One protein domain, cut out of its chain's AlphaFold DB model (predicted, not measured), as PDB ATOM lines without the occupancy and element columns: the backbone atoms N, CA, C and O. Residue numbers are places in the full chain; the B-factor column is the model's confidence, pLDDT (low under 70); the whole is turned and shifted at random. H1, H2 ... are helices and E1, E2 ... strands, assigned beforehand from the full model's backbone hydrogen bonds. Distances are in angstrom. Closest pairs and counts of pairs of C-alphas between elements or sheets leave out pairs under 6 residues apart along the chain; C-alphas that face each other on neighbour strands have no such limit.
ATOM      1  N   LEU A 227     143.753 149.529 181.212       77.00
ATOM      2  CA  LEU A 227     142.928 150.076 182.280       77.00
ATOM      3  C   LEU A 227     141.437 149.898 181.922       77.00
ATOM      4  O   LEU A 227     140.968 150.273 180.848       77.00
ATOM      5  N   SER A 228     140.692 149.233 182.806       62.62
ATOM      6  CA  SER A 228     139.417 148.564 182.495       62.62
ATOM      7  C   SER A 228     138.222 149.457 182.186       62.62
ATOM      8  O   SER A 228     137.204 148.915 181.753       62.62
ATOM      9  N   SER A 229     138.277 150.777 182.370       59.19
ATOM     10  CA  SER A 229     137.149 151.625 181.948       59.19
ATOM     11  C   SER A 229     136.856 151.500 180.446       59.19
ATOM     12  O   SER A 229     135.722 151.719 180.041       59.19
ATOM     13  N   ALA A 230     137.825 151.058 179.639       52.16
ATOM     14  CA  ALA A 230     137.625 150.758 178.221       52.16
ATOM     15  C   ALA A 230     137.105 149.341 177.911       52.16
ATOM     16  O   ALA A 230     136.653 149.092 176.798       52.16
ATOM     17  N   ILE A 231     137.156 148.400 178.862       53.69
ATOM     18  CA  ILE A 231     136.842 146.979 178.606       53.69
ATOM     19  C   ILE A 231     135.333 146.688 178.771       53.69
ATOM     20  O   ILE A 231     134.806 145.744 178.196       53.69
ATOM     21  N   LEU A 232     134.600 147.544 179.490       49.31
ATOM     22  CA  LEU A 232     133.220 147.299 179.948       49.31
ATOM     23  C   LEU A 232     132.136 147.285 178.864       49.31
ATOM     24  O   LEU A 232     130.987 146.961 179.159       49.31
ATOM     25  N   HIS A 233     132.462 147.666 177.632       47.47
ATOM     26  CA  HIS A 233     131.460 147.886 176.586       47.47
ATOM     27  C   HIS A 233     131.679 147.067 175.317       47.47
ATOM     28  O   HIS A 233     130.958 147.278 174.342       47.47
ATOM     29  N   LEU A 234     132.635 146.135 175.302       48.16
ATOM     30  CA  LEU A 234     133.003 145.439 174.072       48.16
ATOM     31  C   LEU A 234     132.781 143.920 174.203       48.16
ATOM     32  O   LEU A 234     133.335 143.298 175.106       48.16
ATOM     33  N   PRO A 235     131.954 143.312 173.327       47.97
ATOM     34  CA  PRO A 235     131.454 141.946 173.504       47.97
ATOM     35  C   PRO A 235     132.536 140.860 173.382       47.97
ATOM     36  O   PRO A 235     132.412 139.820 174.023       47.97
ATOM     37  N   THR A 236     133.602 141.103 172.611       54.91
ATOM     38  CA  THR A 236     134.788 140.242 172.480       54.91
ATOM     39  C   THR A 236     135.965 141.073 171.958       54.91
ATOM     40  O   THR A 236     135.805 141.818 170.991       54.91
ATOM     41  N   TYR A 237     137.153 140.945 172.555       59.31
ATOM     42  CA  TYR A 237     138.394 141.454 171.955       59.31
ATOM     43  C   TYR A 237     139.407 140.324 171.831       59.31
ATOM     44  O   TYR A 237     139.680 139.624 172.805       59.31
ATOM     45  N   ASP A 238     139.970 140.208 170.635       63.94
ATOM     46  CA  ASP A 238     141.262 139.586 170.408       63.94
ATOM     47  C   ASP A 238     142.316 140.661 170.682       63.94
ATOM     48  O   ASP A 238     142.575 141.523 169.842       63.94
ATOM     49  N   LEU A 239     142.878 140.672 171.891       71.75
ATOM     50  CA  LEU A 239     143.972 141.579 172.217       71.75
ATOM     51  C   LEU A 239     145.213 141.130 171.447       71.75
ATOM     52  O   LEU A 239     145.849 140.141 171.813       71.75
ATOM     53  N   GLU A 240     145.566 141.870 170.404       75.88
ATOM     54  CA  GLU A 240     146.870 141.758 169.765       75.88
ATOM     55  C   GLU A 240     147.845 142.733 170.433       75.88
ATOM     56  O   GLU A 240     147.567 143.919 170.615       75.88
ATOM     57  N   LEU A 241     149.006 142.217 170.827       81.31
ATOM     58  CA  LEU A 241     150.094 143.010 171.387       81.31
ATOM     59  C   LEU A 241     151.275 143.018 170.418       81.31
ATOM     60  O   LEU A 241     151.497 142.023 169.722       81.31
ATOM     61  N   PRO A 242     152.091 144.088 170.410       82.94
ATOM     62  CA  PRO A 242     153.343 144.073 169.679       82.94
ATOM     63  C   PRO A 242     154.207 142.863 170.079       82.94
ATOM     64  O   PRO A 242     154.280 142.522 171.266       82.94
ATOM     65  N   PRO A 243     154.923 142.243 169.126       85.81
ATOM     66  CA  PRO A 243     155.691 141.024 169.373       85.81
ATOM     67  C   PRO A 243     156.828 141.214 170.381       85.81
ATOM     68  O   PRO A 243     157.336 140.233 170.900       85.81
ATOM     69  N   GLN A 244     157.252 142.445 170.662       88.12
ATOM     70  CA  GLN A 244     158.280 142.764 171.655       88.12
ATOM     71  C   GLN A 244     157.762 142.859 173.103       88.12
ATOM     72  O   GLN A 244     158.576 142.883 174.025       88.12
ATOM     73  N   VAL A 245     156.442 142.940 173.312       90.44
ATOM     74  CA  VAL A 245     155.853 143.086 174.651       90.44
ATOM     75  C   VAL A 245     155.985 141.768 175.406       90.44
ATOM     76  O   VAL A 245     155.492 140.738 174.946       90.44
ATOM     77  N   LYS A 246     156.645 141.811 176.568       91.94
ATOM     78  CA  LYS A 246     156.832 140.644 177.442       91.94
ATOM     79  C   LYS A 246     155.910 140.639 178.649       91.94
ATOM     80  O   LYS A 246     155.665 139.564 179.189       91.94
ATOM     81  N   GLN A 247     155.420 141.810 179.053       93.00
ATOM     82  CA  GLN A 247     154.638 141.994 180.271       93.00
ATOM     83  C   GLN A 247     153.326 142.719 179.960       93.00
ATOM     84  O   GLN A 247     153.334 143.809 179.376       93.00
ATOM     85  N   LEU A 248     152.211 142.116 180.372       90.75
ATOM     86  CA  LEU A 248     150.875 142.700 180.291       90.75
ATOM     87  C   LEU A 248     150.280 142.812 181.691       90.75
ATOM     88  O   LEU A 248     150.200 141.829 182.418       90.75
ATOM     89  N   GLN A 249     149.770 143.987 182.025       89.00
ATOM     90  CA  GLN A 249     148.930 144.182 183.194       89.00
ATOM     91  C   GLN A 249     147.517 144.571 182.753       89.00
ATOM     92  O   GLN A 249     147.338 145.400 181.865       89.00
ATOM     93  N   VAL A 250     146.500 143.995 183.378       85.12
ATOM     94  CA  VAL A 250     145.092 144.345 183.192       85.12
ATOM     95  C   VAL A 250     144.572 144.839 184.533       85.12
ATOM     96  O   VAL A 250     144.356 144.054 185.454       85.12
ATOM     97  N   ARG A 251     144.398 146.154 184.665       80.75
ATOM     98  CA  ARG A 251     143.886 146.780 185.886       80.75
ATOM     99  C   ARG A 251     142.411 147.058 185.739       80.75
ATOM    100  O   ARG A 251     142.007 147.787 184.831       80.75
ATOM    101  N   SER A 252     141.614 146.543 186.662       72.94
ATOM    102  CA  SER A 252     140.178 146.756 186.641       72.94
ATOM    103  C   SER A 252     139.617 147.313 187.941       72.94
ATOM    104  O   SER A 252     139.991 146.903 189.032       72.94
ATOM    105  N   LEU A 253     138.729 148.301 187.806       63.91
ATOM    106  CA  LEU A 253     137.982 148.919 188.908       63.91
ATOM    107  C   LEU A 253     136.494 148.555 188.866       63.91
ATOM    108  O   LEU A 253     135.750 148.895 189.782       63.91
ATOM    109  N   LEU A 254     136.051 147.892 187.799       62.25
ATOM    110  CA  LEU A 254     134.657 147.554 187.556       62.25
ATOM    111  C   LEU A 254     134.549 146.058 187.234       62.25
ATOM    112  O   LEU A 254     135.539 145.441 186.852       62.25
ATOM    113  N   PRO A 255     133.385 145.424 187.429       58.81
ATOM    114  CA  PRO A 255     133.217 144.029 187.052       58.81
ATOM    115  C   PRO A 255     133.488 143.827 185.558       58.81
ATOM    116  O   PRO A 255     132.881 144.482 184.715       58.81
ATOM    117  N   LEU A 256     134.409 142.926 185.239       60.56
ATOM    118  CA  LEU A 256     134.641 142.430 183.897       60.56
ATOM    119  C   LEU A 256     133.641 141.301 183.640       60.56
ATOM    120  O   LEU A 256     133.848 140.149 184.020       60.56
ATOM    121  N   ASP A 257     132.538 141.677 182.998       54.47
ATOM    122  CA  ASP A 257     131.501 140.758 182.510       54.47
ATOM    123  C   ASP A 257     131.808 140.247 181.085       54.47
ATOM    124  O   ASP A 257     130.984 139.574 180.468       54.47
ATOM    125  N   THR A 258     132.981 140.586 180.542       54.75
ATOM    126  CA  THR A 258     133.357 140.388 179.136       54.75
ATOM    127  C   THR A 258     134.541 139.436 178.979       54.75
ATOM    128  O   THR A 258     135.463 139.423 179.794       54.75
ATOM    129  N   TYR A 259     134.552 138.691 177.873       60.50
ATOM    130  CA  TYR A 259     135.615 137.755 177.517       60.50
ATOM    131  C   TYR A 259     136.878 138.490 177.047       60.50
ATOM    132  O   TYR A 259     136.825 139.259 176.085       60.50
ATOM    133  N   LEU A 260     138.024 138.221 177.679       63.19
ATOM    134  CA  LEU A 260     139.326 138.674 177.188       63.19
ATOM    135  C   LEU A 260     140.033 137.506 176.493       63.19
ATOM    136  O   LEU A 260     140.546 136.599 177.152       63.19
ATOM    137  N   ASN A 261     140.068 137.531 175.159       64.69
ATOM    138  CA  ASN A 261     140.898 136.614 174.392       64.69
ATOM    139  C   ASN A 261     142.219 137.316 174.074       64.69
ATOM    140  O   ASN A 261     142.261 138.272 173.304       64.69
ATOM    141  N   ILE A 262     143.313 136.886 174.694       67.81
ATOM    142  CA  ILE A 262     144.624 137.459 174.396       67.81
ATOM    143  C   ILE A 262     145.200 136.654 173.241       67.81
ATOM    144  O   ILE A 262     145.568 135.490 173.419       67.81
ATOM    145  N   ARG A 263     145.291 137.258 172.049       65.62
ATOM    146  CA  ARG A 263     146.024 136.610 170.963       65.62
ATOM    147  C   ARG A 263     147.485 136.502 171.401       65.62
ATOM    148  O   ARG A 263     148.066 137.492 171.851       65.62
ATOM    149  N   PRO A 264     148.087 135.310 171.316       58.25
ATOM    150  CA  PRO A 264     149.415 135.092 171.854       58.25
ATOM    151  C   PRO A 264     150.437 135.952 171.105       58.25
ATOM    152  O   PRO A 264     150.781 135.675 169.958       58.25
ATOM    153  N   SER A 265     150.963 136.984 171.769       68.31
ATOM    154  CA  SER A 265     152.255 137.549 171.382       68.31
ATOM    155  C   SER A 265     153.317 136.518 171.739       68.31
ATOM    156  O   SER A 265     153.405 136.102 172.895       68.31
ATOM    157  N   GLY A 266     154.130 136.109 170.762       75.44
ATOM    158  CA  GLY A 266     155.181 135.099 170.942       75.44
ATOM    159  C   GLY A 266     156.233 135.442 172.007       75.44
ATOM    160  O   GLY A 266     157.010 134.571 172.379       75.44
ATOM    161  N   SER A 267     156.255 136.680 172.515       86.50
ATOM    162  CA  SER A 267     157.168 137.108 173.586       86.50
ATOM    163  C   SER A 267     156.493 137.364 174.933       86.50
ATOM    164  O   SER A 267     157.201 137.607 175.911       86.50
ATOM    165  N   LEU A 268     155.156 137.339 175.009       90.38
ATOM    166  CA  LEU A 268     154.426 137.626 176.247       90.38
ATOM    167  C   LEU A 268     154.666 136.515 177.273       90.38
ATOM    168  O   LEU A 268     154.195 135.398 177.094       90.38
ATOM    169  N   THR A 269     155.404 136.822 178.334       92.38
ATOM    170  CA  THR A 269     155.842 135.847 179.347       92.38
ATOM    171  C   THR A 269     155.190 136.084 180.702       92.38
ATOM    172  O   THR A 269     155.071 135.142 181.482       92.38
ATOM    173  N   GLU A 270     154.694 137.293 180.962       93.19
ATOM    174  CA  GLU A 270     154.105 137.656 182.249       93.19
ATOM    175  C   GLU A 270     152.775 138.387 182.055       93.19
ATOM    176  O   GLU A 270     152.681 139.342 181.272       93.19
ATOM    177  N   ILE A 271     151.746 137.940 182.776       90.88
ATOM    178  CA  ILE A 271     150.429 138.580 182.810       90.88
ATOM    179  C   ILE A 271     150.019 138.815 184.263       90.88
ATOM    180  O   ILE A 271     150.018 137.885 185.069       90.88
ATOM    181  N   GLU A 272     149.621 140.044 184.580       89.88
ATOM    182  CA  GLU A 272     149.013 140.411 185.860       89.88
ATOM    183  C   GLU A 272     147.596 140.951 185.656       89.88
ATOM    184  O   GLU A 272     147.390 141.935 184.953       89.88
ATOM    185  N   PHE A 273     146.620 140.372 186.340       85.88
ATOM    186  CA  PHE A 273     145.314 140.975 186.569       85.88
ATOM    187  C   PHE A 273     145.330 141.645 187.937       85.88
ATOM    188  O   PHE A 273     145.669 141.002 188.927       85.88
ATOM    189  N   LYS A 274     144.975 142.929 188.010       82.94
ATOM    190  CA  LYS A 274     144.976 143.694 189.261       82.94
ATOM    191  C   LYS A 274     143.638 144.387 189.488       82.94
ATOM    192  O   LYS A 274     143.220 145.218 188.681       82.94
ATOM    193  N   GLY A 275     142.996 144.093 190.612       78.81
ATOM    194  CA  GLY A 275     141.641 144.546 190.909       78.81
ATOM    195  C   GLY A 275     140.591 143.889 190.010       78.81
ATOM    196  O   GLY A 275     140.896 142.998 189.218       78.81
ATOM    197  N   GLY A 276     139.351 144.363 190.115       76.19
ATOM    198  CA  GLY A 276     138.240 143.966 189.253       76.19
ATOM    199  C   GLY A 276     137.476 142.752 189.753       76.19
ATOM    200  O   GLY A 276     137.961 141.985 190.584       76.19
ATOM    201  N   LYS A 277     136.263 142.588 189.224       76.31
ATOM    202  CA  LYS A 277     135.416 141.422 189.477       76.31
ATOM    203  C   LYS A 277     135.267 140.606 188.197       76.31
ATOM    204  O   LYS A 277     134.676 141.090 187.245       76.31
ATOM    205  N   PHE A 278     135.784 139.388 188.173       75.06
ATOM    206  CA  PHE A 278     135.760 138.478 187.034       75.06
ATOM    207  C   PHE A 278     134.680 137.425 187.255       75.06
ATOM    208  O   PHE A 278     134.801 136.547 188.117       75.06
ATOM    209  N   LYS A 279     133.599 137.519 186.479       69.19
ATOM    210  CA  LYS A 279     132.498 136.558 186.588       69.19
ATOM    211  C   LYS A 279     132.766 135.264 185.839       69.19
ATOM    212  O   LYS A 279     132.349 134.229 186.338       69.19
ATOM    213  N   ASP A 280     133.473 135.289 184.708       69.12
ATOM    214  CA  ASP A 280     133.734 134.096 183.888       69.12
ATOM    215  C   ASP A 280     135.178 134.029 183.362       69.12
ATOM    216  O   ASP A 280     135.528 134.673 182.373       69.12
ATOM    217  N   MET A 281     136.022 133.241 184.033       71.50
ATOM    218  CA  MET A 281     137.423 133.030 183.645       71.50
ATOM    219  C   MET A 281     137.631 131.803 182.743       71.50
ATOM    220  O   MET A 281     138.729 131.623 182.212       71.50
ATOM    221  N   GLY A 282     136.610 130.965 182.525       66.31
ATOM    222  CA  GLY A 282     136.754 129.693 181.798       66.31
ATOM    223  C   GLY A 282     137.120 129.861 180.319       66.31
ATOM    224  O   GLY A 282     137.703 128.968 179.699       66.31
ATOM    225  N   TYR A 283     136.823 131.033 179.761       66.00
ATOM    226  CA  TYR A 283     137.059 131.371 178.359       66.00
ATOM    227  C   TYR A 283     138.395 132.066 178.098       66.00
ATOM    228  O   TYR A 283     138.754 132.245 176.933       66.00
ATOM    229  N   PHE A 284     139.136 132.443 179.143       74.00
ATOM    230  CA  PHE A 284     140.429 133.097 178.979       74.00
ATOM    231  C   PHE A 284     141.416 132.124 178.341       74.00
ATOM    232  O   PHE A 284     141.566 130.980 178.780       74.00
ATOM    233  N   ARG A 285     142.084 132.598 177.290       76.44
ATOM    234  CA  ARG A 285     143.156 131.876 176.607       76.44
ATOM    235  C   ARG A 285     144.462 132.602 176.841       76.44
ATOM    236  O   ARG A 285     144.573 133.799 176.576       76.44
ATOM    237  N   PHE A 286     145.435 131.857 177.342       83.12
ATOM    238  CA  PHE A 286     146.768 132.347 177.640       83.12
ATOM    239  C   PHE A 286     147.793 131.795 176.641       83.12
ATOM    240  O   PHE A 286     147.613 130.687 176.126       83.12
ATOM    241  N   PRO A 287     148.882 132.536 176.366       84.12
ATOM    242  CA  PRO A 287     149.974 132.022 175.551       84.12
ATOM    243  C   PRO A 287     150.606 130.774 176.183       84.12
ATOM    244  O   PRO A 287     150.824 130.734 177.392       84.12
ATOM    245  N   GLU A 288     150.948 129.768 175.374       83.81
ATOM    246  CA  GLU A 288     151.536 128.511 175.878       83.81
ATOM    247  C   GLU A 288     152.898 128.725 176.564       83.81
ATOM    248  O   GLU A 288     153.242 128.020 177.512       83.81
ATOM    249  N   HIS A 289     153.658 129.732 176.123       88.12
ATOM    250  CA  HIS A 289     154.965 130.108 176.672       88.12
ATOM    251  C   HIS A 289     154.889 131.059 177.877       88.12
ATOM    252  O   HIS A 289     155.922 131.574 178.307       88.12
ATOM    253  N   LEU A 290     153.693 131.313 178.422       91.00
ATOM    254  CA  LEU A 290     153.526 132.137 179.616       91.00
ATOM    255  C   LEU A 290     154.270 131.506 180.802       91.00
ATOM    256  O   LEU A 290     154.056 130.336 181.119       91.00
ATOM    257  N   THR A 291     155.124 132.284 181.466       93.44
ATOM    258  CA  THR A 291     155.915 131.832 182.621       93.44
ATOM    259  C   THR A 291     155.329 132.307 183.943       93.44
ATOM    260  O   THR A 291     155.401 131.574 184.929       93.44
ATOM    261  N   THR A 292     154.701 133.486 183.964       94.25
ATOM    262  CA  THR A 292     154.148 134.089 185.182       94.25
ATOM    263  C   THR A 292     152.711 134.545 184.969       94.25
ATOM    264  O   THR A 292     152.420 135.301 184.039       94.25
ATOM    265  N   LEU A 293     151.817 134.118 185.862       92.25
ATOM    266  CA  LEU A 293     150.425 134.554 185.903       92.25
ATOM    267  C   LEU A 293     150.073 135.037 187.309       92.25
ATOM    268  O   LEU A 293     150.182 134.283 188.279       92.25
ATOM    269  N   VAL A 294     149.637 136.288 187.409       91.00
ATOM    270  CA  VAL A 294     149.297 136.934 188.677       91.00
ATOM    271  C   VAL A 294     147.857 137.434 188.642       91.00
ATOM    272  O   VAL A 294     147.447 138.103 187.700       91.00
ATOM    273  N   PHE A 295     147.100 137.149 189.695       87.31
ATOM    274  CA  PHE A 295     145.832 137.787 190.027       87.31
ATOM    275  C   PHE A 295     146.017 138.488 191.367       87.31
ATOM    276  O   PHE A 295     146.322 137.836 192.365       87.31
ATOM    277  N   ARG A 296     145.865 139.807 191.407       85.69
ATOM    278  CA  ARG A 296     146.096 140.630 192.593       85.69
ATOM    279  C   ARG A 296     144.844 141.417 192.933       85.69
ATOM    280  O   ARG A 296     144.389 142.233 192.145       85.69
ATOM    281  N   ASP A 297     144.326 141.212 194.136       80.69
ATOM    282  CA  ASP A 297     143.146 141.905 194.661       80.69
ATOM    283  C   ASP A 297     141.905 141.756 193.758       80.69
ATOM    284  O   ASP A 297     141.074 142.658 193.667       80.69
ATOM    285  N   CYS A 298     141.779 140.616 193.074       80.44
ATOM    286  CA  CYS A 298     140.664 140.323 192.175       80.44
ATOM    287  C   CYS A 298     139.482 139.700 192.934       80.44
ATOM    288  O   CYS A 298     139.666 138.961 193.895       80.44
ATOM    289  N   GLU A 299     138.259 139.928 192.480       80.75
ATOM    290  CA  GLU A 299     137.095 139.141 192.887       80.75
ATOM    291  C   GLU A 299     136.771 138.147 191.773       80.75
ATOM    292  O   GLU A 299     136.440 138.575 190.675       80.75
ATOM    293  N   ILE A 300     136.895 136.838 192.003       77.50
ATOM    294  CA  ILE A 300     136.631 135.830 190.963       77.50
ATOM    295  C   ILE A 300     135.552 134.858 191.441       77.50
ATOM    296  O   ILE A 300     135.733 134.124 192.418       77.50
ATOM    297  N   ASP A 301     134.426 134.853 190.727       70.69
ATOM    298  CA  ASP A 301     133.256 134.035 191.067       70.69
ATOM    299  C   ASP A 301     133.282 132.647 190.390       70.69
ATOM    300  O   ASP A 301     132.672 131.701 190.898       70.69
ATOM    301  N   SER A 302     134.007 132.494 189.276       69.62
ATOM    302  CA  SER A 302     134.034 131.276 188.446       69.62
ATOM    303  C   SER A 302     135.411 130.638 188.312       69.62
ATOM    304  O   SER A 302     136.439 131.254 188.548       69.62
ATOM    305  N   PHE A 303     135.426 129.375 187.896       68.12
ATOM    306  CA  PHE A 303     136.635 128.588 187.704       68.12
ATOM    307  C   PHE A 303     137.550 129.123 186.589       68.12
ATOM    308  O   PHE A 303     137.091 129.434 185.492       68.12
ATOM    309  N   LEU A 304     138.859 129.140 186.857       68.75
ATOM    310  CA  LEU A 304     139.900 129.240 185.839       68.75
ATOM    311  C   LEU A 304     140.335 127.828 185.430       68.75
ATOM    312  O   LEU A 304     140.954 127.120 186.223       68.75
ATOM    313  N   ASP A 305     140.035 127.426 184.197       68.94
ATOM    314  CA  ASP A 305     140.418 126.105 183.701       68.94
ATOM    315  C   ASP A 305     141.893 126.067 183.267       68.94
ATOM    316  O   ASP A 305     142.300 126.660 182.264       68.94
ATOM    317  N   PHE A 306     142.697 125.350 184.056       68.50
ATOM    318  CA  PHE A 306     144.127 125.142 183.824       68.50
ATOM    319  C   PHE A 306     144.450 123.987 182.865       68.50
ATOM    320  O   PHE A 306     145.617 123.836 182.512       68.50
ATOM    321  N   ASN A 307     143.472 123.154 182.486       64.06
ATOM    322  CA  ASN A 307     143.724 121.865 181.830       64.06
ATOM    323  C   ASN A 307     143.065 121.719 180.456       64.06
ATOM    324  O   ASN A 307     143.674 121.132 179.560       64.06
ATOM    325  N   THR A 308     141.834 122.207 180.259       65.00
ATOM    326  CA  THR A 308     141.158 122.046 178.958       65.00
ATOM    327  C   THR A 308     141.462 123.202 178.020       65.00
ATOM    328  O   THR A 308     141.729 122.991 176.833       65.00
ATOM    329  N   SER A 309     141.432 124.429 178.544       64.50
ATOM    330  CA  SER A 309     141.486 125.626 177.720       64.50
ATOM    331  C   SER A 309     142.875 126.235 177.589       64.50
ATOM    332  O   SER A 309     143.157 126.886 176.579       64.50
ATOM    333  N   ASN A 310     143.736 125.973 178.568       71.25
ATOM    334  CA  ASN A 310     145.077 126.517 178.670       71.25
ATOM    335  C   ASN A 310     146.080 125.375 178.838       71.25
ATOM    336  O   ASN A 310     145.914 124.519 179.698       71.25
ATOM    337  N   LYS A 311     147.128 125.348 178.011       77.31
ATOM    338  CA  LYS A 311     148.230 124.385 178.132       77.31
ATOM    339  C   LYS A 311     149.440 125.084 178.730       77.31
ATOM    340  O   LYS A 311     150.343 125.502 178.014       77.31
ATOM    341  N   PHE A 312     149.451 125.222 180.050       84.06
ATOM    342  CA  PHE A 312     150.515 125.903 180.791       84.06
ATOM    343  C   PHE A 312     151.800 125.063 180.898       84.06
ATOM    344  O   PHE A 312     152.233 124.678 181.982       84.06
ATOM    345  N   SER A 313     152.442 124.766 179.770       85.88
ATOM    346  CA  SER A 313     153.677 123.971 179.741       85.88
ATOM    347  C   SER A 313     154.884 124.726 180.309       85.88
ATOM    348  O   SER A 313     155.791 124.096 180.853       85.88
ATOM    349  N   CYS A 314     154.878 126.061 180.248       91.19
ATOM    350  CA  CYS A 314     155.977 126.915 180.707       91.19
ATOM    351  C   CYS A 314     155.695 127.690 182.004       91.19
ATOM    352  O   CYS A 314     156.592 128.381 182.480       91.19
ATOM    353  N   LEU A 315     154.494 127.581 182.582       93.06
ATOM    354  CA  LEU A 315     154.101 128.380 183.746       93.06
ATOM    355  C   LEU A 315     154.895 127.967 184.990       93.06
ATOM    356  O   LEU A 315     154.670 126.898 185.551       93.06
ATOM    357  N   THR A 316     155.814 128.820 185.435       95.19
ATOM    358  CA  THR A 316     156.680 128.574 186.596       95.19
ATOM    359  C   THR A 316     156.190 129.270 187.860       95.19
ATOM    360  O   THR A 316     156.516 128.791 188.953       95.19
ATOM    361  N   ALA A 317     155.410 130.346 187.726       95.12
ATOM    362  CA  ALA A 317     154.871 131.129 188.832       95.12
ATOM    363  C   ALA A 317     153.370 131.415 188.652       95.12
ATOM    364  O   ALA A 317     152.944 131.969 187.634       95.12
ATOM    365  N   LEU A 318     152.577 131.055 189.663       93.75
ATOM    366  CA  LEU A 318     151.144 131.342 189.738       93.75
ATOM    367  C   LEU A 318     150.817 131.993 191.079       93.75
ATOM    368  O   LEU A 318     150.869 131.336 192.122       93.75
ATOM    369  N   HIS A 319     150.454 133.272 191.050       92.38
ATOM    370  CA  HIS A 319     150.103 134.032 192.248       92.38
ATOM    371  C   HIS A 319     148.656 134.496 192.165       92.38
ATOM    372  O   HIS A 319     148.260 135.154 191.212       92.38
ATOM    373  N   ILE A 320     147.847 134.143 193.152       89.12
ATOM    374  CA  ILE A 320     146.414 134.412 193.179       89.12
ATOM    375  C   ILE A 320     146.085 135.064 194.518       89.12
ATOM    376  O   ILE A 320     146.258 134.456 195.568       89.12
ATOM    377  N   SER A 321     145.603 136.300 194.499       86.50
ATOM    378  CA  SER A 321     145.219 137.074 195.677       86.50
ATOM    379  C   SER A 321     143.916 137.817 195.416       86.50
ATOM    380  O   SER A 321     143.775 138.462 194.376       86.50
ATOM    381  N   GLY A 322     142.975 137.764 196.357       82.06
ATOM    382  CA  GLY A 322     141.676 138.414 196.198       82.06
ATOM    383  C   GLY A 322     140.525 137.693 196.890       82.06
ATOM    384  O   GLY A 322     140.761 136.888 197.785       82.06
ATOM    385  N   TYR A 323     139.286 137.993 196.499       80.12
ATOM    386  CA  TYR A 323     138.083 137.337 197.015       80.12
ATOM    387  C   TYR A 323     137.591 136.278 196.035       80.12
ATOM    388  O   TYR A 323     137.204 136.593 194.911       80.12
ATOM    389  N   PHE A 324     137.567 135.023 196.468       77.56
ATOM    390  CA  PHE A 324     137.176 133.909 195.611       77.56
ATOM    391  C   PHE A 324     135.905 133.252 196.135       77.56
ATOM    392  O   PHE A 324     135.826 132.858 197.304       77.56
ATOM    393  N   GLY A 325     134.909 133.124 195.257       72.62
ATOM    394  CA  GLY A 325     133.655 132.448 195.572       72.62
ATOM    395  C   GLY A 325     133.848 130.956 195.875       72.62
ATOM    396  O   GLY A 325     134.862 130.342 195.535       72.62
ATOM    397  N   LYS A 326     132.831 130.334 196.485       74.31
ATOM    398  CA  LYS A 326     132.841 128.906 196.859       74.31
ATOM    399  C   LYS A 326     133.139 127.971 195.681       74.31
ATOM    400  O   LYS A 326     133.837 126.976 195.852       74.31
ATOM    401  N   LEU A 327     132.614 128.291 194.495       74.69
ATOM    402  CA  LEU A 327     132.845 127.507 193.281       74.69
ATOM    403  C   LEU A 327     134.314 127.553 192.865       74.69
ATOM    404  O   LEU A 327     134.909 126.495 192.686       74.69
ATOM    405  N   PHE A 328     134.917 128.747 192.790       79.06
ATOM    406  CA  PHE A 328     136.348 128.892 192.508       79.06
ATOM    407  C   PHE A 328     137.176 128.034 193.466       79.06
ATOM    408  O   PHE A 328     138.010 127.249 193.028       79.06
ATOM    409  N   TYR A 329     136.894 128.143 194.766       77.38
ATOM    410  CA  TYR A 329     137.546 127.356 195.811       77.38
ATOM    411  C   TYR A 329     137.480 125.855 195.546       77.38
ATOM    412  O   TYR A 329     138.504 125.175 195.541       77.38
ATOM    413  N   TYR A 330     136.271 125.346 195.300       77.25
ATOM    414  CA  TYR A 330     136.056 123.935 195.020       77.25
ATOM    415  C   TYR A 330     136.869 123.478 193.814       77.25
ATOM    416  O   TYR A 330     137.568 122.474 193.898       77.25
ATOM    417  N   TYR A 331     136.814 124.208 192.703       79.75
ATOM    418  CA  TYR A 331     137.525 123.779 191.510       79.75
ATOM    419  C   TYR A 331     139.041 123.923 191.640       79.75
ATOM    420  O   TYR A 331     139.755 123.013 191.235       79.75
ATOM    421  N   PHE A 332     139.546 125.006 192.237       83.62
ATOM    422  CA  PHE A 332     140.984 125.220 192.414       83.62
ATOM    423  C   PHE A 332     141.639 124.067 193.185       83.62
ATOM    424  O   PHE A 332     142.643 123.522 192.731       83.62
ATOM    425  N   PHE A 333     141.031 123.627 194.293       81.44
ATOM    426  CA  PHE A 333     141.568 122.525 195.100       81.44
ATOM    427  C   PHE A 333     141.297 121.122 194.532       81.44
ATOM    428  O   PHE A 333     141.834 120.153 195.056       81.44
ATOM    429  N   ASN A 334     140.505 121.002 193.463       80.38
ATOM    430  CA  ASN A 334     140.236 119.734 192.771       80.38
ATOM    431  C   ASN A 334     140.819 119.687 191.346       80.38
ATOM    432  O   ASN A 334     140.537 118.755 190.592       80.38
ATOM    433  N   THR A 335     141.602 120.692 190.948       81.69
ATOM    434  CA  THR A 335     142.198 120.773 189.609       81.69
ATOM    435  C   THR A 335     143.656 120.352 189.650       81.69
ATOM    436  O   THR A 335     144.410 120.778 190.522       81.69
ATOM    437  N   ALA A 336     144.078 119.559 188.662       84.88
ATOM    438  CA  ALA A 336     145.491 119.271 188.464       84.88
ATOM    439  C   ALA A 336     146.225 120.560 188.073       84.88
ATOM    440  O   ALA A 336     145.934 121.152 187.031       84.88
ATOM    441  N   LEU A 337     147.158 120.996 188.917       89.56
ATOM    442  CA  LEU A 337     147.982 122.169 188.654       89.56
ATOM    443  C   LEU A 337     149.075 121.855 187.611       89.56
ATOM    444  O   LEU A 337     149.559 120.715 187.543       89.56
ATOM    445  N   PRO A 338     149.521 122.853 186.822       90.25
ATOM    446  CA  PRO A 338     150.599 122.667 185.855       90.25
ATOM    447  C   PRO A 338     151.887 122.140 186.504       90.25
ATOM    448  O   PRO A 338     152.383 122.693 187.484       90.25
ATOM    449  N   GLN A 339     152.468 121.075 185.941       91.69
ATOM    450  CA  GLN A 339     153.662 120.416 186.507       91.69
ATOM    451  C   GLN A 339     154.958 121.235 186.370       91.69
ATOM    452  O   GLN A 339     155.968 120.914 186.999       91.69
ATOM    453  N   SER A 340     154.928 122.276 185.545       93.00
ATOM    454  CA  SER A 340     155.979 123.279 185.354       93.00
ATOM    455  C   SER A 340     156.101 124.262 186.523       93.00
ATOM    456  O   SER A 340     157.145 124.904 186.656       93.00
ATOM    457  N   LEU A 341     155.083 124.361 187.387       94.75
ATOM    458  CA  LEU A 341     155.064 125.318 188.489       94.75
ATOM    459  C   LEU A 341     156.172 125.046 189.510       94.75
ATOM    460  O   LEU A 341     156.355 123.933 190.007       94.75
ATOM    461  N   THR A 342     156.867 126.124 189.863       95.38
ATOM    462  CA  THR A 342     157.910 126.158 190.896       95.38
ATOM    463  C   THR A 342     157.553 127.089 192.053       95.38
ATOM    464  O   THR A 342     158.069 126.900 193.155       95.38
ATOM    465  N   ASP A 343     156.656 128.049 191.827       95.00
ATOM    466  CA  ASP A 343     156.199 129.038 192.801       95.00
ATOM    467  C   ASP A 343     154.667 129.147 192.734       95.00
ATOM    468  O   ASP A 343     154.099 129.470 191.686       95.00
ATOM    469  N   LEU A 344     154.001 128.821 193.841       94.69
ATOM    470  CA  LEU A 344     152.553 128.910 193.985       94.69
ATOM    471  C   LEU A 344     152.217 129.765 195.204       94.69
ATOM    472  O   LEU A 344     152.559 129.408 196.332       94.69
ATOM    473  N   SER A 345     151.480 130.849 194.975       92.69
ATOM    474  CA  SER A 345     150.940 131.700 196.031       92.69
ATOM    475  C   SER A 345     149.434 131.822 195.864       92.69
ATOM    476  O   SER A 345     148.955 132.217 194.805       92.69
ATOM    477  N   PHE A 346     148.674 131.481 196.898       90.06
ATOM    478  CA  PHE A 346     147.227 131.635 196.922       90.06
ATOM    479  C   PHE A 346     146.797 132.343 198.204       90.06
ATOM    480  O   PHE A 346     147.140 131.926 199.309       90.06
ATOM    481  N   ARG A 347     146.010 133.407 198.072       86.56
ATOM    482  CA  ARG A 347     145.526 134.232 199.174       86.56
ATOM    483  C   ARG A 347     144.070 134.606 198.954       86.56
ATOM    484  O   ARG A 347     143.766 135.467 198.137       86.56
ATOM    485  N   ASN A 348     143.177 134.043 199.758       80.44
ATOM    486  CA  ASN A 348     141.787 134.476 199.761       80.44
ATOM    487  C   ASN A 348     141.508 135.469 200.887       80.44
ATOM    488  O   ASN A 348     141.612 135.158 202.076       80.44
ATOM    489  N   CYS A 349     141.121 136.671 200.507       71.25
ATOM    490  CA  CYS A 349     140.765 137.760 201.390       71.25
ATOM    491  C   CYS A 349     139.771 138.684 200.685       71.25
ATOM    492  O   CYS A 349     139.987 139.074 199.541       71.25
ATOM    493  N   LYS A 350     138.706 139.100 201.377       62.66
ATOM    494  CA  LYS A 350     137.766 140.092 200.851       62.66
ATOM    495  C   LYS A 350     138.424 141.473 200.935       62.66
ATOM    496  O   LYS A 350     138.681 141.930 202.055       62.66
ATOM    497  N   PRO A 351     138.715 142.159 199.817       52.03
ATOM    498  CA  PRO A 351     139.095 143.560 199.895       52.03
ATOM    499  C   PRO A 351     137.878 144.330 200.423       52.03
ATOM    500  O   PRO A 351     136.812 144.324 199.810       52.03
ATOM    501  N   SER A 352     137.983 144.941 201.605       47.12
ATOM    502  CA  SER A 352     136.953 145.861 202.082       47.12
ATOM    503  C   SER A 352     137.357 147.279 201.707       47.12
ATOM    504  O   SER A 352     138.344 147.820 202.206       47.12
ATOM    505  N   PHE A 353     136.576 147.883 200.816       45.84
ATOM    506  CA  PHE A 353     136.602 149.321 200.612       45.84
ATOM    507  C   PHE A 353     135.814 149.946 201.762       45.84
ATOM    508  O   PHE A 353     134.584 150.019 201.717       45.84
ATOM    509  N   GLN A 354     136.483 150.380 202.830       37.47
ATOM    510  CA  GLN A 354     135.840 151.366 203.689       37.47
ATOM    511  C   GLN A 354     135.706 152.646 202.860       37.47
ATOM    512  O   GLN A 354     136.706 153.284 202.546       37.47
ATOM    513  N   ARG A 355     134.472 153.031 202.501       32.91
ATOM    514  CA  ARG A 355     134.150 154.406 202.082       32.91
ATOM    515  C   ARG A 355     134.331 155.337 203.292       32.91
ATOM    516  O   ARG A 355     133.363 155.804 203.880       32.91
ATOM    517  N   GLY A 356     135.576 155.537 203.707       31.64
ATOM    518  CA  GLY A 356     136.019 156.660 204.521       31.64
ATOM    519  C   GLY A 356     136.548 157.737 203.582       31.64
ATOM    520  O   GLY A 356     137.139 157.425 202.554       31.64
ATOM    521  N   SER A 357     136.294 158.998 203.901       30.97
ATOM    522  CA  SER A 357     136.387 160.170 203.021       30.97
ATOM    523  C   SER A 357     137.740 160.465 202.357       30.97
ATOM    524  O   SER A 357     137.800 161.403 201.571       30.97
ATOM    525  N   THR A 358     138.806 159.696 202.573       36.03
ATOM    526  CA  THR A 358     140.087 159.887 201.878       36.03
ATOM    527  C   THR A 358     140.951 158.623 201.921       36.03
ATOM    528  O   THR A 358     141.275 158.153 203.005       36.03
ATOM    529  N   ASN A 359     141.410 158.196 200.739       33.22
ATOM    530  CA  ASN A 359     142.589 157.361 200.458       33.22
ATOM    531  C   ASN A 359     142.524 155.869 200.856       33.22
ATOM    532  O   ASN A 359     142.886 155.498 201.966       33.22
ATOM    533  N   ASP A 360     142.118 155.032 199.892       34.06
ATOM    534  CA  ASP A 360     142.739 153.775 199.409       34.06
ATOM    535  C   ASP A 360     143.587 152.896 200.352       34.06
ATOM    536  O   ASP A 360     144.523 152.228 199.917       34.06
ATOM    537  N   THR A 361     143.254 152.785 201.634       35.50
ATOM    538  CA  THR A 361     143.742 151.661 202.441       35.50
ATOM    539  C   THR A 361     142.791 150.484 202.250       35.50
ATOM    540  O   THR A 361     141.728 150.432 202.873       35.50
ATOM    541  N   VAL A 362     143.148 149.540 201.373       38.31
ATOM    542  CA  VAL A 362     142.432 148.262 201.249       38.31
ATOM    543  C   VAL A 362     142.612 147.502 202.560       38.31
ATOM    544  O   VAL A 362     143.683 146.976 202.856       38.31
ATOM    545  N   VAL A 363     141.560 147.448 203.375       40.06
ATOM    546  CA  VAL A 363     141.552 146.606 204.571       40.06
ATOM    547  C   VAL A 363     141.049 145.236 204.147       40.06
ATOM    548  O   VAL A 363     139.898 145.088 203.736       40.06
ATOM    549  N   TYR A 364     141.904 144.225 204.241       45.16
ATOM    550  CA  TYR A 364     141.513 142.845 203.975       45.16
ATOM    551  C   TYR A 364     140.630 142.336 205.116       45.16
ATOM    552  O   TYR A 364     141.080 142.231 206.256       45.16
ATOM    553  N   ARG A 365     139.369 142.023 204.814       46.50
ATOM    554  CA  ARG A 365     138.449 141.368 205.747       46.50
ATOM    555  C   ARG A 365     138.276 139.905 205.368       46.50
ATOM    556  O   ARG A 365     138.364 139.522 204.202       46.50
ATOM    557  N   TYR A 366     138.032 139.081 206.374       54.44
ATOM    558  CA  TYR A 366     137.612 137.706 206.153       54.44
ATOM    559  C   TYR A 366     136.229 137.685 205.484       54.44
ATOM    560  O   TYR A 366     135.438 138.608 205.705       54.44
ATOM    561  N   PRO A 367     135.914 136.663 204.669       53.41
ATOM    562  CA  PRO A 367     134.536 136.413 204.264       53.41
ATOM    563  C   PRO A 367     133.656 136.324 205.520       53.41
ATOM    564  O   PRO A 367     133.999 135.616 206.464       53.41
ATOM    565  N   GLU A 368     132.559 137.082 205.564       45.97
ATOM    566  CA  GLU A 368     131.787 137.350 206.794       45.97
ATOM    567  C   GLU A 368     131.052 136.116 207.359       45.97
ATOM    568  O   GLU A 368     130.508 136.173 208.459       45.97
ATOM    569  N   SER A 369     131.100 134.974 206.671       47.28
ATOM    570  CA  SER A 369     130.490 133.717 207.098       47.28
ATOM    571  C   SER A 369     131.418 132.520 206.839       47.28
ATOM    572  O   SER A 369     131.379 131.863 205.800       47.28
ATOM    573  N   PHE A 370     132.217 132.157 207.849       49.53
ATOM    574  CA  PHE A 370     132.912 130.856 207.915       49.53
ATOM    575  C   PHE A 370     131.954 129.657 207.723       49.53
ATOM    576  O   PHE A 370     132.387 128.565 207.369       49.53
ATOM    577  N   THR A 371     130.652 129.858 207.939       49.19
ATOM    578  CA  THR A 371     129.589 128.862 207.764       49.19
ATOM    579  C   THR A 371     129.250 128.560 206.302       49.19
ATOM    580  O   THR A 371     128.801 127.452 206.013       49.19
ATOM    581  N   ASP A 372     129.488 129.488 205.368       46.75
ATOM    582  CA  ASP A 372     128.972 129.367 203.993       46.75
ATOM    583  C   ASP A 372     129.934 128.617 203.060       46.75
ATOM    584  O   ASP A 372     129.516 127.943 202.105       46.75
ATOM    585  N   PHE A 373     131.234 128.655 203.369       52.00
ATOM    586  CA  PHE A 373     132.258 127.931 202.613       52.00
ATOM    587  C   PHE A 373     132.175 126.416 202.840       52.00
ATOM    588  O   PHE A 373     132.525 125.647 201.949       52.00
ATOM    589  N   GLY A 374     131.589 125.959 203.951       52.56
ATOM    590  CA  GLY A 374     131.638 124.549 204.333       52.56
ATOM    591  C   GLY A 374     133.070 124.108 204.655       52.56
ATOM    592  O   GLY A 374     134.033 124.838 204.442       52.56
ATOM    593  N   PHE A 375     133.219 122.907 205.207       58.94
ATOM    594  CA  PHE A 375     134.526 122.345 205.545       58.94
ATOM    595  C   PHE A 375     135.280 121.953 204.263       58.94
ATOM    596  O   PHE A 375     135.278 120.783 203.884       58.94
ATOM    597  N   PHE A 376     135.889 122.915 203.565       72.81
ATOM    598  CA  PHE A 376     136.850 122.601 202.508       72.81
ATOM    599  C   PHE A 376     138.028 121.861 203.117       72.81
ATOM    600  O   PHE A 376     138.478 122.198 204.212       72.81
ATOM    601  N   LYS A 377     138.515 120.847 202.407       76.88
ATOM    602  CA  LYS A 377     139.564 119.971 202.904       76.88
ATOM    603  C   LYS A 377     140.716 119.913 201.918       76.88
ATOM    604  O   LYS A 377     140.499 119.574 200.760       76.88
ATOM    605  N   LEU A 378     141.921 120.214 202.384       81.62
ATOM    606  CA  LEU A 378     143.147 119.847 201.686       81.62
ATOM    607  C   LEU A 378     143.437 118.382 201.981       81.62
ATOM    608  O   LEU A 378     143.691 118.023 203.129       81.62
ATOM    609  N   ASN A 379     143.365 117.544 200.956       83.06
ATOM    610  CA  ASN A 379     143.575 116.104 201.038       83.06
ATOM    611  C   ASN A 379     144.290 115.606 199.774       83.06
ATOM    612  O   ASN A 379     144.786 116.408 198.984       83.06
ATOM    613  N   ASP A 380     144.336 114.289 199.570       83.94
ATOM    614  CA  ASP A 380     144.986 113.670 198.407       83.94
ATOM    615  C   ASP A 380     144.439 114.149 197.046       83.94
ATOM    616  O   ASP A 380     145.114 113.976 196.037       83.94
ATOM    617  N   SER A 381     143.252 114.765 196.991       83.38
ATOM    618  CA  SER A 381     142.695 115.326 195.752       83.38
ATOM    619  C   SER A 381     143.377 116.623 195.308       83.38
ATOM    620  O   SER A 381     143.332 116.946 194.121       83.38
ATOM    621  N   PHE A 382     144.038 117.350 196.219       87.19
ATOM    622  CA  PHE A 382     144.819 118.536 195.866       87.19
ATOM    623  C   PHE A 382     146.289 118.171 195.637       87.19
ATOM    624  O   PHE A 382     147.143 118.309 196.521       87.19
ATOM    625  N   GLU A 383     146.576 117.687 194.430       87.75
ATOM    626  CA  GLU A 383     147.923 117.295 194.027       87.75
ATOM    627  C   GLU A 383     148.794 118.513 193.692       87.75
ATOM    628  O   GLU A 383     148.547 119.253 192.735       87.75
ATOM    629  N   LEU A 384     149.867 118.694 194.463       90.88
ATOM    630  CA  LEU A 384     150.865 119.723 194.195       90.88
ATOM    631  C   LEU A 384     151.861 119.276 193.104       90.88
ATOM    632  O   LEU A 384     152.252 118.104 193.064       90.88
ATOM    633  N   PRO A 385     152.344 120.203 192.256       93.12
ATOM    634  CA  PRO A 385     153.383 119.929 191.266       93.12
ATOM    635  C   PRO A 385     154.645 119.327 191.893       93.12
ATOM    636  O   PRO A 385     155.139 119.796 192.921       93.12
ATOM    637  N   LYS A 386     155.230 118.313 191.243       91.62
ATOM    638  CA  LYS A 386     156.404 117.597 191.786       91.62
ATOM    639  C   LYS A 386     157.651 118.470 191.934       91.62
ATOM    640  O   LYS A 386     158.513 118.146 192.747       91.62
ATOM    641  N   ASN A 387     157.752 119.550 191.160       92.81
ATOM    642  CA  ASN A 387     158.899 120.463 191.132       92.81
ATOM    643  C   ASN A 387     158.658 121.766 191.916       92.81
ATOM    644  O   ASN A 387     159.448 122.705 191.791       92.81
ATOM    645  N   LEU A 388     157.574 121.836 192.695       94.56
ATOM    646  CA  LEU A 388     157.218 123.029 193.449       94.56
ATOM    647  C   LEU A 388     158.268 123.333 194.527       94.56
ATOM    648  O   LEU A 388     158.501 122.524 195.418       94.56
ATOM    649  N   LYS A 389     158.865 124.526 194.466       91.62
ATOM    650  CA  LYS A 389     159.879 124.998 195.420       91.62
ATOM    651  C   LYS A 389     159.290 125.917 196.480       91.62
ATOM    652  O   LYS A 389     159.735 125.880 197.623       91.62
ATOM    653  N   LYS A 390     158.303 126.738 196.123       89.56
ATOM    654  CA  LYS A 390     157.671 127.689 197.040       89.56
ATOM    655  C   LYS A 390     156.165 127.492 197.059       89.56
ATOM    656  O   LYS A 390     155.538 127.442 196.003       89.56
ATOM    657  N   LEU A 391     155.608 127.394 198.262       91.62
ATOM    658  CA  LEU A 391     154.174 127.300 198.493       91.62
ATOM    659  C   LEU A 391     153.754 128.325 199.542       91.62
ATOM    660  O   LEU A 391     154.169 128.235 200.694       91.62
ATOM    661  N   TYR A 392     152.890 129.253 199.162       90.62
ATOM    662  CA  TYR A 392     152.216 130.157 200.083       90.62
ATOM    663  C   TYR A 392     150.708 129.957 199.952       90.62
ATOM    664  O   TYR A 392     150.156 130.128 198.867       90.62
ATOM    665  N   LEU A 393     150.028 129.607 201.039       87.44
ATOM    666  CA  LEU A 393     148.576 129.475 201.079       87.44
ATOM    667  C   LEU A 393     148.020 130.279 202.254       87.44
ATOM    668  O   LEU A 393     148.371 130.039 203.404       87.44
ATOM    669  N   LYS A 394     147.092 131.190 201.980       84.12
ATOM    670  CA  LYS A 394     146.269 131.869 202.982       84.12
ATOM    671  C   LYS A 394     144.804 131.580 202.689       84.12
ATOM    672  O   LYS A 394     144.202 132.210 201.816       84.12
ATOM    673  N   CYS A 395     144.256 130.604 203.405       77.69
ATOM    674  CA  CYS A 395     142.986 129.967 203.068       77.69
ATOM    675  C   CYS A 395     142.057 129.897 204.290       77.69
ATOM    676  O   CYS A 395     141.938 128.833 204.902       77.69
ATOM    677  N   PRO A 396     141.360 130.996 204.633       73.25
ATOM    678  CA  PRO A 396     140.441 131.003 205.762       73.25
ATOM    679  C   PRO A 396     139.379 129.907 205.634       73.25
ATOM    680  O   PRO A 396     138.734 129.770 204.595       73.25
ATOM    681  N   GLY A 397     139.188 129.139 206.710       70.12
ATOM    682  CA  GLY A 397     138.130 128.124 206.802       70.12
ATOM    683  C   GLY A 397     138.431 126.800 206.090       70.12
ATOM    684  O   GLY A 397     137.549 125.945 206.028       70.12
ATOM    685  N   VAL A 398     139.652 126.608 205.584       76.56
ATOM    686  CA  VAL A 398     140.086 125.333 204.999       76.56
ATOM    687  C   VAL A 398     140.705 124.443 206.072       76.56
ATOM    688  O   VAL A 398     141.562 124.883 206.842       76.56
ATOM    689  N   MET A 399     140.279 123.183 206.099       77.44
ATOM    690  CA  MET A 399     140.835 122.145 206.951       77.44
ATOM    691  C   MET A 399     141.933 121.378 206.223       77.44
ATOM    692  O   MET A 399     141.750 121.002 205.071       77.44
ATOM    693  N   ILE A 400     143.053 121.093 206.883       79.50
ATOM    694  CA  ILE A 400     144.082 120.222 206.303       79.50
ATOM    695  C   ILE A 400     143.901 118.795 206.823       79.50
ATOM    696  O   ILE A 400     143.894 118.580 208.033       79.50
ATOM    697  N   GLU A 401     143.730 117.820 205.928       78.38
ATOM    698  CA  GLU A 401     143.655 116.406 206.296       78.38
ATOM    699  C   GLU A 401     145.060 115.794 206.428       78.38
ATOM    700  O   GLU A 401     145.968 116.149 205.673       78.38
ATOM    701  N   PRO A 402     145.254 114.813 207.334       76.38
ATOM    702  CA  PRO A 402     146.537 114.122 207.496       76.38
ATOM    703  C   PRO A 402     147.034 113.380 206.248       76.38
ATOM    704  O   PRO A 402     148.190 112.964 206.210       76.38
ATOM    705  N   SER A 403     146.157 113.147 205.272       79.75
ATOM    706  CA  SER A 403     146.491 112.518 203.998       79.75
ATOM    707  C   SER A 403     147.262 113.448 203.065       79.75
ATOM    708  O   SER A 403     148.068 112.952 202.288       79.75
ATOM    709  N   TRP A 404     147.084 114.773 203.164       85.25
ATOM    710  CA  TRP A 404     147.692 115.722 202.232       85.25
ATOM    711  C   TRP A 404     149.224 115.713 202.311       85.25
ATOM    712  O   TRP A 404     149.812 115.831 203.388       85.25
ATOM    713  N   LYS A 405     149.881 115.591 201.152       83.31
ATOM    714  CA  LYS A 405     151.340 115.453 201.046       83.31
ATOM    715  C   LYS A 405     151.961 116.659 200.367       83.31
ATOM    716  O   LYS A 405     151.501 117.106 199.319       83.31
ATOM    717  N   LEU A 406     153.075 117.114 200.929       85.38
ATOM    718  CA  LEU A 406     153.926 118.128 200.319       85.38
ATOM    719  C   LEU A 406     154.965 117.472 199.390       85.38
ATOM    720  O   LEU A 406     155.459 116.378 199.693       85.38
ATOM    721  N   PRO A 407     155.316 118.106 198.256       88.19
ATOM    722  CA  PRO A 407     156.355 117.605 197.368       88.19
ATOM    723  C   PRO A 407     157.737 117.733 198.023       88.19
ATOM    724  O   PRO A 407     158.023 118.695 198.728       88.19
ATOM    725  N   LYS A 408     158.632 116.779 197.745       86.56
ATOM    726  CA  LYS A 408     159.997 116.757 198.314       86.56
ATOM    727  C   LYS A 408     160.913 117.877 197.806       86.56
ATOM    728  O   LYS A 408     161.988 118.072 198.352       86.56
ATOM    729  N   SER A 409     160.529 118.554 196.727       89.12
ATOM    730  CA  SER A 409     161.275 119.661 196.118       89.12
ATOM    731  C   SER A 409     161.052 121.004 196.820       89.12
ATOM    732  O   SER A 409     161.702 121.988 196.460       89.12
ATOM    733  N   LEU A 410     160.144 121.048 197.799       88.12
ATOM    734  CA  LEU A 410     159.737 122.265 198.481       88.12
ATOM    735  C   LEU A 410     160.879 122.825 199.335       88.12
ATOM    736  O   LEU A 410     161.446 122.128 200.168       88.12
ATOM    737  N   GLN A 411     161.192 124.098 199.123       86.12
ATOM    738  CA  GLN A 411     162.217 124.872 199.827       86.12
ATOM    739  C   GLN A 411     161.596 125.839 200.840       86.12
ATOM    740  O   GLN A 411     162.198 126.131 201.865       86.12
ATOM    741  N   SER A 412     160.380 126.327 200.588       80.62
ATOM    742  CA  SER A 412     159.660 127.183 201.535       80.62
ATOM    743  C   SER A 412     158.163 126.906 201.509       80.62
ATOM    744  O   SER A 412     157.563 126.844 200.429       80.62
ATOM    745  N   VAL A 413     157.555 126.813 202.690       85.69
ATOM    746  CA  VAL A 413     156.104 126.711 202.851       85.69
ATOM    747  C   VAL A 413     155.594 127.716 203.869       85.69
ATOM    748  O   VAL A 413     156.136 127.845 204.964       85.69
ATOM    749  N   GLU A 414     154.518 128.401 203.520       84.50
ATOM    750  CA  GLU A 414     153.815 129.308 204.412       84.50
ATOM    751  C   GLU A 414     152.309 129.059 204.313       84.50
ATOM    752  O   GLU A 414     151.717 129.168 203.242       84.50
ATOM    753  N   LEU A 415     151.692 128.670 205.427       83.06
ATOM    754  CA  LEU A 415     150.271 128.355 205.545       83.06
ATOM    755  C   LEU A 415     149.645 129.294 206.578       83.06
ATOM    756  O   LEU A 415     150.081 129.345 207.724       83.06
ATOM    757  N   LEU A 416     148.617 130.034 206.189       77.75
ATOM    758  CA  LEU A 416     147.962 131.051 207.008       77.75
ATOM    759  C   LEU A 416     146.454 130.801 207.076       77.75
ATOM    760  O   LEU A 416     145.826 130.456 206.072       77.75
ATOM    761  N   ASP A 417     145.875 131.045 208.251       74.50
ATOM    762  CA  ASP A 417     144.428 131.001 208.511       74.50
ATOM    763  C   ASP A 417     143.733 129.645 208.242       74.50
ATOM    764  O   ASP A 417     142.564 129.602 207.853       74.50
ATOM    765  N   PHE A 418     144.417 128.525 208.493       73.00
ATOM    766  CA  PHE A 418     143.841 127.177 208.386       73.00
ATOM    767  C   PHE A 418     143.183 126.705 209.692       73.00
ATOM    768  O   PHE A 418     143.508 127.162 210.789       73.00
ATOM    769  N   THR A 419     142.264 125.743 209.585       65.81
ATOM    770  CA  THR A 419     141.666 125.046 210.737       65.81
ATOM    771  C   THR A 419     142.023 123.550 210.725       65.81
ATOM    772  O   THR A 419     142.341 122.978 209.690       65.81
ATOM    773  N   GLY A 420     141.994 122.881 211.881       61.16
ATOM    774  CA  GLY A 420     142.182 121.424 211.978       61.16
ATOM    775  C   GLY A 420     143.608 120.942 212.269       61.16
ATOM    776  O   GLY A 420     144.495 121.720 212.608       61.16
ATOM    777  N   THR A 421     143.798 119.621 212.206       53.56
ATOM    778  CA  THR A 421     145.030 118.924 212.613       53.56
ATOM    779  C   THR A 421     145.889 118.558 211.408       53.56
ATOM    780  O   THR A 421     145.471 117.741 210.587       53.56
ATOM    781  N   PHE A 422     147.112 119.088 211.339       59.16
ATOM    782  CA  PHE A 422     148.052 118.790 210.263       59.16
ATOM    783  C   PHE A 422     149.200 117.895 210.736       59.16
ATOM    784  O   PHE A 422     149.803 118.133 211.783       59.16
ATOM    785  N   LYS A 423     149.530 116.870 209.944       50.38
ATOM    786  CA  LYS A 423     150.717 116.037 210.150       50.38
ATOM    787  C   LYS A 423     151.713 116.327 209.025       50.38
ATOM    788  O   LYS A 423     151.557 115.820 207.922       50.38
ATOM    789  N   MET A 424     152.720 117.152 209.311       55.03
ATOM    790  CA  MET A 424     153.840 117.405 208.397       55.03
ATOM    791  C   MET A 424     154.665 116.116 208.197       55.03
ATOM    792  O   MET A 424     154.842 115.357 209.157       55.03
ATOM    793  N   PRO A 425     155.218 115.862 206.998       45.09
ATOM    794  CA  PRO A 425     156.334 114.933 206.852       45.09
ATOM    795  C   PRO A 425     157.521 115.467 207.675       45.09
ATOM    796  O   PRO A 425     157.828 116.651 207.605       45.09
ATOM    797  N   ASP A 426     158.155 114.611 208.476       45.91
ATOM    798  CA  ASP A 426     159.389 114.875 209.242       45.91
ATOM    799  C   ASP A 426     159.327 115.837 210.453       45.91
ATOM    800  O   ASP A 426     160.329 116.008 211.145       45.91
ATOM    801  N   LEU A 427     158.156 116.373 210.815       47.47
ATOM    802  CA  LEU A 427     157.929 117.056 212.102       47.47
ATOM    803  C   LEU A 427     156.939 116.252 212.959       47.47
ATOM    804  O   LEU A 427     155.978 115.675 212.446       47.47
ATOM    805  N   ALA A 428     157.182 116.182 214.274       41.84
ATOM    806  CA  ALA A 428     156.277 115.530 215.226       41.84
ATOM    807  C   ALA A 428     154.838 116.054 215.059       41.84
ATOM    808  O   ALA A 428     154.645 117.202 214.664       41.84
ATOM    809  N   MET A 429     153.829 115.216 215.345       40.78
ATOM    810  CA  MET A 429     152.420 115.626 215.278       40.78
ATOM    811  C   MET A 429     152.222 116.966 215.999       40.78
ATOM    812  O   MET A 429     152.372 117.037 217.216       40.78
ATOM    813  N   ILE A 430     151.852 118.009 215.254       46.03
ATOM    814  CA  ILE A 430     151.390 119.268 215.836       46.03
ATOM    815  C   ILE A 430     149.910 119.048 216.160       46.03
ATOM    816  O   ILE A 430     149.035 119.229 215.314       46.03
ATOM    817  N   GLN A 431     149.638 118.532 217.360       35.91
ATOM    818  CA  GLN A 431     148.278 118.420 217.888       35.91
ATOM    819  C   GLN A 431     147.842 119.761 218.487       35.91
ATOM    820  O   GLN A 431     148.607 120.385 219.215       35.91
ATOM    821  N   ASP A 432     146.602 120.137 218.162       37.44
ATOM    822  CA  ASP A 432     145.828 121.269 218.680       37.44
ATOM    823  C   ASP A 432     146.432 122.659 218.519       37.44
ATOM    824  O   ASP A 432     147.240 123.032 219.342       37.44
ATOM    825  N   TYR A 433     145.931 123.477 217.579       41.94
ATOM    826  CA  TYR A 433     145.735 124.928 217.768       41.94
ATOM    827  C   TYR A 433     144.773 125.488 216.698       41.94
ATOM    828  O   TYR A 433     144.693 124.997 215.572       41.94
ATOM    829  N   LYS A 434     144.068 126.582 217.022       45.03
ATOM    830  CA  LYS A 434     143.640 127.579 216.023       45.03
ATOM    831  C   LYS A 434     144.919 128.197 215.443       45.03
ATOM    832  O   LYS A 434     145.401 129.199 215.961       45.03
ATOM    833  N   ILE A 435     145.541 127.545 214.465       49.25
ATOM    834  CA  ILE A 435     146.836 127.975 213.934       49.25
ATOM    835  C   ILE A 435     146.607 129.138 212.966       49.25
ATOM    836  O   ILE A 435     146.130 128.952 211.851       49.25
ATOM    837  N   GLY A 436     146.951 130.352 213.400       55.22
ATOM    838  CA  GLY A 436     146.904 131.539 212.543       55.22
ATOM    839  C   GLY A 436     147.993 131.551 211.463       55.22
ATOM    840  O   GLY A 436     147.791 132.162 210.419       55.22
ATOM    841  N   HIS A 437     149.131 130.871 211.680       67.62
ATOM    842  CA  HIS A 437     150.306 130.951 210.799       67.62
ATOM    843  C   HIS A 437     151.288 129.788 211.004       67.62
ATOM    844  O   HIS A 437     151.681 129.497 212.131       67.62
ATOM    845  N   ILE A 438     151.720 129.160 209.912       69.38
ATOM    846  CA  ILE A 438     152.835 128.212 209.822       69.38
ATOM    847  C   ILE A 438     153.785 128.751 208.756       69.38
ATOM    848  O   ILE A 438     153.353 128.997 207.635       69.38
ATOM    849  N   LYS A 439     155.073 128.882 209.070       70.25
ATOM    850  CA  LYS A 439     156.121 129.183 208.090       70.25
ATOM    851  C   LYS A 439     157.297 128.242 208.318       70.25
ATOM    852  O   LYS A 439     157.793 128.168 209.439       70.25
ATOM    853  N   LEU A 440     157.724 127.530 207.279       68.25
ATOM    854  CA  LEU A 440     158.893 126.652 207.304       68.25
ATOM    855  C   LEU A 440     159.784 126.913 206.089       68.25
ATOM    856  O   LEU A 440     159.303 127.172 204.984       68.25
ATOM    857  N   GLU A 441     161.083 126.776 206.309       67.19
ATOM    858  CA  GLU A 441     162.124 126.834 205.288       67.19
ATOM    859  C   GLU A 441     162.915 125.524 205.364       67.19
ATOM    860  O   GLU A 441     163.294 125.081 206.451       67.19
ATOM    861  N   PHE A 442     163.101 124.874 204.219       67.00
ATOM    862  CA  PHE A 442     163.785 123.592 204.087       67.00
ATOM    863  C   PHE A 442     165.155 123.819 203.445       67.00
ATOM    864  O   PHE A 442     165.285 124.606 202.507       67.00
ATOM    865  N   THR A 443     166.170 123.139 203.977       51.31
ATOM    866  CA  THR A 443     167.564 123.205 203.511       51.31
ATOM    867  C   THR A 443     167.846 122.258 202.363       51.31
ATOM    868  O   THR A 443     167.424 121.083 202.485       51.31
TER     869      THR A 443
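This is residues 227 to 443 of the 443 residues of the protein "F-box domain-containing protein" of Spathaspora passalidarum (strain NRRL Y-27907 / 11-Y1) (UniProt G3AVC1). Little here is regular structure: from Leu 227 the chain winds in stacked turns, a solenoid with one wall of eight strands, in order E2 E4 E5 E6 E7 E11 E13 E14, mixed, and an opposite wall of loops, H1 and the pairs E1 E3 and E10 E12. The tip of hairpin E8 E9, residues 355 to 360, sticks out. The 217 printed residues, 85 in named elements, mostly strand, are compact: radius of gyration of the C-alphas 18.1 A, spans 54 by 44 by 28 A.

Start at edge strand E2, residues 247 to 256, parallel to its neighbour E4, residues 270 to 278; N 250 and O 272 are 2.7 A apart. E6, residues 317 to 324, H1, residues 326 to 333, and E7, residues 343 to 348, make a strand-helix-strand unit, a helix between parallel neighbour strands, its crossover right-handed; N 347 and O 320 are 2.7 A apart. H1 only grazes the sheet.

Find E1, residues 236 to 239, from C-alpha 236 at (134.788, 140.242, 172.480). E14, residues 437 to 441, ends at (162.124, 126.834, 205.288).

The printed part has no cut; 86 residues are under 70 in pLDDT, among them residues 350 to 375.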